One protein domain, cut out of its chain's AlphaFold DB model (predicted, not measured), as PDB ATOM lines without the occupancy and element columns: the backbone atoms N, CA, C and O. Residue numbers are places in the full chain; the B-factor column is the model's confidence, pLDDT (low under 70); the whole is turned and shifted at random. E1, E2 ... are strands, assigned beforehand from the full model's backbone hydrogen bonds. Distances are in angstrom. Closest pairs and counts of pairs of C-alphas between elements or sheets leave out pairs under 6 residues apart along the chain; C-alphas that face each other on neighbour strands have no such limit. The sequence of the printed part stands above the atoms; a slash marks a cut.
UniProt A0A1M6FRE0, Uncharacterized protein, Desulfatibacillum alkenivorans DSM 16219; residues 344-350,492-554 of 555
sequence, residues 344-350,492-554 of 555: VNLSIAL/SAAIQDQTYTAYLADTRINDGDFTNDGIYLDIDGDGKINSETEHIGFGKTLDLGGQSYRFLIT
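This is residues 344 to 350 and 492 to 554 of the 555 residues of an uncharacterized protein of Desulfatibacillum alkenivorans DSM 16219 (UniProt A0A1M6FRE0). Picture a small sandwich, its two sheets only partly face to face: a twisted, curled sheet of E2, E3, E4 and E5 and a smaller sheet of E1, E7 and E6, with strands crossed at 37 degrees. The long loop of residues 506 to 517 makes one end of the longest axis. The 70 printed residues hold seven named strands, E1 to E7 in chain order, and no named helix: all strand. The larger sheet, order E2 E3 E4 E5, is antiparallel and a meander, each strand the antiparallel neighbour of the one before; the other, order E1 E7 E6, is mixed. The whole is compact, with a radius of gyration of the C-alphas of 11.6 A and spans of 34 by 22 by 21 A.

Start at the hairpin of E2, residues 492 to 495, and E3, residues 498 to 505, where N 493 and O 500 are 3.0 A apart. E4, residues 518 to 521, is antiparallel to E3, with N 503 and O 520 at 2.9 A. E5, residues 535 to 537, is antiparallel to E4, with N 536 and O 519 at 2.8 A. In the other sheet, E6, residues 541 to 544, and E7, residues 547 to 554, form a hairpin, with N 549 and O 542 at 2.8 A. E1, residues 344 to 347, is parallel to E7, with N 344 and O 550 at 2.8 A. Between the sheets, the closest C-alphas of E4 and E7 are those of Ile 519 and Phe 551, 7.7 A apart.

Find C-alpha 344 at (152.183, 155.909, 140.467), where E1 begins. E3 runs 22.1 A from C-alpha 498 at (161.809, 160.142, 147.789). E7 runs 22.3 A to C-alpha 554 at (142.677, 152.215, 143.807).

The C-alphas farthest apart, those of Asp 511 and Gly 546, are 34.9 A apart. Residues 351 to 491 are not printed; C-alphas 350 and 492 are 10.1 A apart across the cut. The links E3 to E4 and E4 to E5 are long. Mean pLDDT of the printed part is 88.5, and no printed residue is under 70.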
ATOM      1  N   VAL A 344     151.973 156.232 139.056       91.62
ATOM      2  CA  VAL A 344     152.183 155.909 140.467       91.62
ATOM      3  C   VAL A 344     150.909 155.269 141.011       91.62
ATOM      4  O   VAL A 344     149.904 155.938 141.250       91.62
ATOM      5  N   ASN A 345     150.958 153.951 141.210       90.00
ATOM      6  CA  ASN A 345     149.832 153.177 141.732       90.00
ATOM      7  C   ASN A 345     149.779 153.236 143.260       90.00
ATOM      8  O   ASN A 345     150.695 152.776 143.948       90.00
ATOM      9  N   LEU A 346     148.671 153.747 143.788       91.31
ATOM     10  CA  LEU A 346     148.436 153.916 145.213       91.31
ATOM     11  C   LEU A 346     147.152 153.178 145.608       91.31
ATOM     12  O   LEU A 346     146.052 153.570 145.238       91.31
ATOM     13  N   SER A 347     147.289 152.084 146.360       90.00
ATOM     14  CA  SER A 347     146.138 151.360 146.912       90.00
ATOM     15  C   SER A 347     145.775 151.917 148.283       90.00
ATOM     16  O   SER A 347     146.624 151.945 149.179       90.00
ATOM     17  N   ILE A 348     144.513 152.310 148.454       89.25
ATOM     18  CA  ILE A 348     143.945 152.770 149.722       89.25
ATOM     19  C   ILE A 348     144.147 151.693 150.791       89.25
ATOM     20  O   ILE A 348     144.778 151.966 151.813       89.25
ATOM     21  N   ALA A 349     143.729 150.453 150.512       86.12
ATOM     22  CA  ALA A 349     143.865 149.325 151.433       86.12
ATOM     23  C   ALA A 349     145.299 149.050 151.922       86.12
ATOM     24  O   ALA A 349     145.478 148.550 153.032       86.12
ATOM     25  N   LEU A 350     146.317 149.350 151.108       83.94
ATOM     26  CA  LEU A 350     147.713 149.023 151.424       83.94
ATOM     27  C   LEU A 350     148.531 150.205 151.947       83.94
ATOM     28  O   LEU A 350     149.529 149.990 152.636       83.94
ATOM     29  N   SER A 492     151.421 157.423 152.325       91.12
ATOM     30  CA  SER A 492     152.688 157.822 151.714       91.12
ATOM     31  C   SER A 492     152.728 157.464 150.233       91.12
ATOM     32  O   SER A 492     152.308 156.360 149.867       91.12
ATOM     33  N   ALA A 493     153.319 158.332 149.419       90.56
ATOM     34  CA  ALA A 493     153.604 158.076 148.012       90.56
ATOM     35  C   ALA A 493     155.120 158.069 147.779       90.56
ATOM     36  O   ALA A 493     155.818 158.989 148.201       90.56
ATOM     37  N   ALA A 494     155.629 157.025 147.125       87.69
ATOM     38  CA  ALA A 494     157.027 156.956 146.709       87.69
ATOM     39  C   ALA A 494     157.132 157.430 145.257       87.69
ATOM     40  O   ALA A 494     156.480 156.863 144.378       87.69
ATOM     41  N   ILE A 495     157.925 158.472 145.027       87.94
ATOM     42  CA  ILE A 495     158.153 159.078 143.716       87.94
ATOM     43  C   ILE A 495     159.664 159.255 143.582       87.94
ATOM     44  O   ILE A 495     160.282 159.903 144.428       87.94
ATOM     45  N   GLN A 496     160.256 158.669 142.538       82.31
ATOM     46  CA  GLN A 496     161.717 158.548 142.414       82.31
ATOM     47  C   GLN A 496     162.305 157.865 143.669       82.31
ATOM     48  O   GLN A 496     161.778 156.840 144.103       82.31
ATOM     49  N   ASP A 497     163.349 158.445 144.265       79.69
ATOM     50  CA  ASP A 497     164.002 157.953 145.483       79.69
ATOM     51  C   ASP A 497     163.471 158.624 146.765       79.69
ATOM     52  O   ASP A 497     164.027 158.436 147.850       79.69
ATOM     53  N   GLN A 498     162.388 159.405 146.668       84.44
ATOM     54  CA  GLN A 498     161.809 160.142 147.789       84.44
ATOM     55  C   GLN A 498     160.414 159.622 148.149       84.44
ATOM     56  O   GLN A 498     159.617 159.211 147.306       84.44
ATOM     57  N   THR A 499     160.119 159.623 149.448       89.31
ATOM     58  CA  THR A 499     158.793 159.297 149.978       89.31
ATOM     59  C   THR A 499     158.151 160.559 150.526       89.31
ATOM     60  O   THR A 499     158.734 161.228 151.375       89.31
ATOM     61  N   TYR A 500     156.942 160.840 150.062       90.50
ATOM     62  CA  TYR A 500     156.152 162.006 150.435       90.50
ATOM     63  C   TYR A 500     155.000 161.584 151.342       90.50
ATOM     64  O   TYR A 500     154.405 160.515 151.144       90.50
ATOM     65  N   THR A 501     154.663 162.419 152.329       91.81
ATOM     66  CA  THR A 501     153.414 162.244 153.081       91.81
ATOM     67  C   THR A 501     152.256 162.550 152.143       91.81
ATOM     68  O   THR A 501     152.240 163.596 151.501       91.81
ATOM     69  N   ALA A 502     151.290 161.637 152.068       92.69
ATOM     70  CA  ALA A 502     150.148 161.762 151.177       92.69
ATOM     71  C   ALA A 502     148.840 161.850 151.960       92.69
ATOM     72  O   ALA A 502     148.651 161.119 152.939       92.69
ATOM     73  N   TYR A 503     147.918 162.682 151.481       93.12
ATOM     74  CA  TYR A 503     146.541 162.718 151.954       93.12
ATOM     75  C   TYR A 503     145.557 162.546 150.801       93.12
ATOM     76  O   TYR A 503     145.752 163.099 149.721       93.12
ATOM     77  N   LEU A 504     144.479 161.809 151.055       91.94
ATOM     78  CA  LEU A 504     143.290 161.776 150.210       91.94
ATOM     79  C   LEU A 504     142.153 162.409 151.002       91.94
ATOM     80  O   LEU A 504     141.943 162.077 152.173       91.94
ATOM     81  N   ALA A 505     141.445 163.337 150.380       89.19
ATOM     82  CA  ALA A 505     140.314 164.007 150.988       89.19
ATOM     83  C   ALA A 505     139.147 163.954 150.014       89.19
ATOM     84  O   ALA A 505     139.312 164.278 148.841       89.19
ATOM     85  N   ASP A 506     137.994 163.568 150.541       86.56
ATOM     86  CA  ASP A 506     136.731 163.550 149.821       86.56
ATOM     87  C   ASP A 506     136.293 165.004 149.569       86.56
ATOM     88  O   ASP A 506     135.807 165.701 150.464       86.56
ATOM     89  N   THR A 507     136.649 165.514 148.392       76.88
ATOM     90  CA  THR A 507     136.633 166.946 148.046       76.88
ATOM     91  C   THR A 507     135.970 167.211 146.703       76.88
ATOM     92  O   THR A 507     136.024 168.333 146.196       76.88
ATOM     93  N   ARG A 508     135.306 166.215 146.122       76.44
ATOM     94  CA  ARG A 508     134.540 166.373 144.891       76.44
ATOM     95  C   ARG A 508     133.067 166.070 145.099       76.44
ATOM     96  O   ARG A 508     132.226 166.923 144.817       76.44
ATOM     97  N   ILE A 509     132.762 164.865 145.559       78.44
ATOM     98  CA  ILE A 509     131.410 164.394 145.852       78.44
ATOM     99  C   ILE A 509     131.540 163.669 147.173       78.44
ATOM    100  O   ILE A 509     132.216 162.659 147.183       78.44
ATOM    101  N   ASN A 510     130.892 164.175 148.228       83.50
ATOM    102  CA  ASN A 510     130.951 163.632 149.589       83.50
ATOM    103  C   ASN A 510     130.283 162.242 149.693       83.50
ATOM    104  O   ASN A 510     129.258 162.085 150.358       83.50
ATOM    105  N   ASP A 511     130.835 161.272 148.970       87.06
ATOM    106  CA  ASP A 511     130.371 159.904 148.770       87.06
ATOM    107  C   ASP A 511     131.414 158.874 149.238       87.06
ATOM    108  O   ASP A 511     131.257 157.677 149.027       87.06
ATOM    109  N   GLY A 512     132.489 159.287 149.912       87.81
ATOM    110  CA  GLY A 512     133.514 158.391 150.445       87.81
ATOM    111  C   GLY A 512     134.339 157.657 149.377       87.81
ATOM    112  O   GLY A 512     135.099 156.742 149.729       87.81
ATOM    113  N   ASP A 513     134.214 158.028 148.098       90.38
ATOM    114  CA  ASP A 513     135.051 157.551 146.997       90.38
ATOM    115  C   ASP A 513     136.285 158.439 146.783       90.38
ATOM    116  O   ASP A 513     136.384 159.222 145.841       90.38
ATOM    117  N   PHE A 514     137.313 158.171 147.586       91.25
ATOM    118  CA  PHE A 514     138.618 158.827 147.476       91.25
ATOM    119  C   PHE A 514     139.361 158.579 146.153       91.25
ATOM    120  O   PHE A 514     140.415 159.177 145.922       91.25
ATOM    121  N   THR A 515     138.896 157.662 145.294       90.88
ATOM    122  CA  THR A 515     139.594 157.346 144.038       90.88
ATOM    123  C   THR A 515     139.407 158.430 142.980       90.88
ATOM    124  O   THR A 515     140.207 158.508 142.045       90.88
ATOM    125  N   ASN A 516     138.393 159.287 143.140       89.38
ATOM    126  CA  ASN A 516     137.981 160.271 142.144       89.38
ATOM    127  C   ASN A 516     138.254 161.743 142.535       89.38
ATOM    128  O   ASN A 516     137.935 162.649 141.751       89.38
ATOM    129  N   ASP A 517     138.868 161.966 143.704       88.25
ATOM    130  CA  ASP A 517     139.105 163.295 144.284       88.25
ATOM    131  C   ASP A 517     140.470 163.896 143.925       88.25
ATOM    132  O   ASP A 517     140.599 165.106 143.747       88.25
ATOM    133  N   GLY A 518     141.490 163.052 143.759       90.38
ATOM    134  CA  GLY A 518     142.882 163.487 143.636       90.38
ATOM    135  C   GLY A 518     143.686 163.213 144.904       90.38
ATOM    136  O   GLY A 518     143.272 162.446 145.772       90.38
ATOM    137  N   ILE A 519     144.879 163.794 144.988       93.50
ATOM    138  CA  ILE A 519     145.847 163.530 146.054       93.50
ATOM    139  C   ILE A 519     146.539 164.813 146.493       93.50
ATOM    140  O   ILE A 519     146.865 165.670 145.677       93.50
ATOM    141  N   TYR A 520     146.799 164.916 147.790       93.44
ATOM    142  CA  TYR A 520     147.628 165.958 148.374       93.44
ATOM    143  C   TYR A 520     148.976 165.364 148.770       93.44
ATOM    144  O   TYR A 520     149.009 164.309 149.410       93.44
ATOM    145  N   LEU A 521     150.070 166.027 148.411       93.25
ATOM    146  CA  LEU A 521     151.429 165.587 148.722       93.25
ATOM    147  C   LEU A 521     152.192 166.711 149.413       93.25
ATOM    148  O   LEU A 521     152.294 167.790 148.857       93.25
ATOM    149  N   ASP A 522     152.750 166.429 150.585       91.12
ATOM    150  CA  ASP A 522     153.665 167.329 151.305       91.12
ATOM    151  C   ASP A 522     155.015 167.341 150.567       91.12
ATOM    152  O   ASP A 522     155.879 166.496 150.826       91.12
ATOM    153  N   ILE A 523     155.125 168.189 149.540       89.69
ATOM    154  CA  ILE A 523     156.245 168.233 148.590       89.69
ATOM    155  C   ILE A 523     157.426 168.977 149.209       89.69
ATOM    156  O   ILE A 523     158.573 168.580 148.981       89.69
ATOM    157  N   ASP A 524     157.165 170.036 149.975       88.69
ATOM    158  CA  ASP A 524     158.216 170.828 150.619       88.69
ATOM    159  C   ASP A 524     158.707 170.229 151.952       88.69
ATOM    160  O   ASP A 524     159.794 170.583 152.424       88.69
ATOM    161  N   GLY A 525     157.979 169.254 152.504       84.62
ATOM    162  CA  GLY A 525     158.363 168.504 153.693       84.62
ATOM    163  C   GLY A 525     158.188 169.290 154.992       84.62
ATOM    164  O   GLY A 525     158.779 168.906 156.010       84.62
ATOM    165  N   ASP A 526     157.423 170.385 154.988       85.31
ATOM    166  CA  ASP A 526     157.183 171.213 156.172       85.31
ATOM    167  C   ASP A 526     156.169 170.581 157.154       85.31
ATOM    168  O   ASP A 526     155.999 171.040 158.295       85.31
ATOM    169  N   GLY A 527     155.547 169.468 156.744       81.75
ATOM    170  CA  GLY A 527     154.586 168.712 157.535       81.75
ATOM    171  C   GLY A 527     153.183 169.314 157.546       81.75
ATOM    172  O   GLY A 527     152.371 168.913 158.392       81.75
ATOM    173  N   LYS A 528     152.905 170.277 156.668       84.75
ATOM    174  CA  LYS A 528     151.596 170.865 156.387       84.75
ATOM    175  C   LYS A 528     151.264 170.650 154.913       84.75
ATOM    176  O   LYS A 528     152.108 170.284 154.118       84.75
ATOM    177  N   ILE A 529     149.990 170.825 154.577       85.81
ATOM    178  CA  ILE A 529     149.519 170.717 153.198       85.81
ATOM    179  C   ILE A 529     148.990 172.074 152.747       85.81
ATOM    180  O   ILE A 529     148.002 172.577 153.294       85.81
ATOM    181  N   ASN A 530     149.617 172.643 151.724       85.19
ATOM    182  CA  ASN A 530     149.164 173.829 151.018       85.19
ATOM    183  C   ASN A 530     148.267 173.438 149.837       85.19
ATOM    184  O   ASN A 530     148.731 173.073 148.759       85.19
ATOM    185  N   SER A 531     146.953 173.574 150.007       80.12
ATOM    186  CA  SER A 531     145.964 173.168 149.000       80.12
ATOM    187  C   SER A 531     146.114 173.834 147.626       80.12
ATOM    188  O   SER A 531     145.585 173.301 146.657       80.12
ATOM    189  N   GLU A 532     146.787 174.984 147.516       80.56
ATOM    190  CA  GLU A 532     146.980 175.666 146.228       80.56
ATOM    191  C   GLU A 532     148.124 175.069 145.401       80.56
ATOM    192  O   GLU A 532     148.066 175.078 144.173       80.56
ATOM    193  N   THR A 533     149.161 174.555 146.062       83.50
ATOM    194  CA  THR A 533     150.405 174.117 145.408       83.50
ATOM    195  C   THR A 533     150.658 172.620 145.526       83.50
ATOM    196  O   THR A 533     151.399 172.061 144.727       83.50
ATOM    197  N   GLU A 534     150.039 171.966 146.505       89.12
ATOM    198  CA  GLU A 534     150.296 170.572 146.878       89.12
ATOM    199  C   GLU A 534     149.104 169.654 146.627       89.12
ATOM    200  O   GLU A 534     149.130 168.476 146.983       89.12
ATOM    201  N   HIS A 535     148.056 170.183 145.998       91.94
ATOM    202  CA  HIS A 535     146.915 169.406 145.551       91.94
ATOM    203  C   HIS A 535     147.042 169.043 144.071       91.94
ATOM    204  O   HIS A 535     147.060 169.905 143.191       91.94
ATOM    205  N   ILE A 536     147.057 167.744 143.793       92.75
ATOM    206  CA  ILE A 536     147.011 167.180 142.453       92.75
ATOM    207  C   ILE A 536     145.596 166.646 142.240       92.75
ATOM    208  O   ILE A 536     145.240 165.572 142.730       92.75
ATOM    209  N   GLY A 537     144.782 167.404 141.505       89.75
ATOM    210  CA  GLY A 537     143.399 167.017 141.226       89.75
ATOM    211  C   GLY A 537     143.294 165.705 140.441       89.75
ATOM    212  O   GLY A 537     144.218 165.300 139.732       89.75
ATOM    213  N   PHE A 538     142.138 165.046 140.528       89.50
ATOM    214  CA  PHE A 538     141.891 163.788 139.822       89.50
ATOM    215  C   PHE A 538     142.229 163.852 138.323       89.50
ATOM    216  O   PHE A 538     141.787 164.745 137.592       89.50
ATOM    217  N   GLY A 539     143.025 162.882 137.864       86.19
ATOM    218  CA  GLY A 539     143.475 162.775 136.475       86.19
ATOM    219  C   GLY A 539     144.483 163.844 136.037       86.19
ATOM    220  O   GLY A 539     144.811 163.902 134.852       86.19
ATOM    221  N   LYS A 540     144.965 164.698 136.950       91.81
ATOM    222  CA  LYS A 540     146.055 165.644 136.690       91.81
ATOM    223  C   LYS A 540     147.409 165.007 136.971       91.81
ATOM    224  O   LYS A 540     147.515 164.004 137.677       91.81
ATOM    225  N   THR A 541     148.434 165.607 136.386       93.06
ATOM    226  CA  THR A 541     149.822 165.205 136.568       93.06
ATOM    227  C   THR A 541     150.543 166.158 137.507       93.06
ATOM    228  O   THR A 541     150.170 167.322 137.650       93.06
ATOM    229  N   LEU A 542     151.594 165.645 138.133       93.31
ATOM    230  CA  LEU A 542     152.561 166.407 138.905       93.31
ATOM    231  C   LEU A 542     153.896 166.390 138.174       93.31
ATOM    232  O   LEU A 542     154.425 165.313 137.905       93.31
ATOM    233  N   ASP A 543     154.450 167.563 137.897       92.06
ATOM    234  CA  ASP A 543     155.775 167.682 137.297       92.06
ATOM    235  C   ASP A 543     156.822 167.851 138.398       92.06
ATOM    236  O   ASP A 543     156.843 168.854 139.109       92.06
ATOM    237  N   LEU A 544     157.709 166.865 138.535       88.88
ATOM    238  CA  LEU A 544     158.802 166.885 139.506       88.88
ATOM    239  C   LEU A 544     160.102 166.436 138.847       88.88
ATOM    240  O   LEU A 544     160.170 165.392 138.202       88.88
ATOM    241  N   GLY A 545     161.157 167.241 139.000       83.94
ATOM    242  CA  GLY A 545     162.483 166.910 138.466       83.94
ATOM    243  C   GLY A 545     162.515 166.709 136.944       83.94
ATOM    244  O   GLY A 545     163.339 165.944 136.454       83.94
ATOM    245  N   GLY A 546     161.614 167.360 136.200       88.19
ATOM    246  CA  GLY A 546     161.508 167.232 134.741       88.19
ATOM    247  C   GLY A 546     160.749 165.997 134.243       88.19
ATOM    248  O   GLY A 546     160.709 165.779 133.036       88.19
ATOM    249  N   GLN A 547     160.141 165.210 135.138       92.12
ATOM    250  CA  GLN A 547     159.270 164.082 134.802       92.12
ATOM    251  C   GLN A 547     157.847 164.350 135.305       92.12
ATOM    252  O   GLN A 547     157.653 164.791 136.438       92.12
ATOM    253  N   SER A 548     156.856 164.041 134.470       95.25
ATOM    254  CA  SER A 548     155.442 164.091 134.845       95.25
ATOM    255  C   SER A 548     155.011 162.779 135.493       95.25
ATOM    256  O   SER A 548     155.363 161.699 135.006       95.25
ATOM    257  N   TYR A 549     154.213 162.865 136.552       94.12
ATOM    258  CA  TYR A 549     153.674 161.734 137.305       94.12
ATOM    259  C   TYR A 549     152.155 161.782 137.332       94.12
ATOM    260  O   TYR A 549     151.580 162.826 137.637       94.12
ATOM    261  N   ARG A 550     151.503 160.648 137.077       94.06
ATOM    262  CA  ARG A 550     150.062 160.478 137.255       94.06
ATOM    263  C   ARG A 550     149.794 159.527 138.407       94.06
ATOM    264  O   ARG A 550     150.401 158.464 138.495       94.06
ATOM    265  N   PHE A 551     148.856 159.883 139.275       94.00
ATOM    266  CA  PHE A 551     148.485 159.053 140.417       94.00
ATOM    267  C   PHE A 551     147.226 158.260 140.102       94.00
ATOM    268  O   PHE A 551     146.172 158.837 139.835       94.00
ATOM    269  N   LEU A 552     147.339 156.934 140.159       91.94
ATOM    270  CA  LEU A 552     146.197 156.036 140.070       91.94
ATOM    271  C   LEU A 552     145.865 155.536 141.474       91.94
ATOM    272  O   LEU A 552     146.576 154.700 142.040       91.94
ATOM    273  N   ILE A 553     144.784 156.072 142.035       92.69
ATOM    274  CA  ILE A 553     144.269 155.670 143.342       92.69
ATOM    275  C   ILE A 553     143.303 154.506 143.134       92.69
ATOM    276  O   ILE A 553     142.402 154.572 142.302       92.69
ATOM    277  N   THR A 554     143.501 153.428 143.886       90.06
ATOM    278  CA  THR A 554     142.677 152.215 143.807       90.06
ATOM    279  C   THR A 554     142.173 151.804 145.192       90.06
ATOM    280  O   THR A 554     142.872 152.080 146.172       90.06
TER     281      THR A 554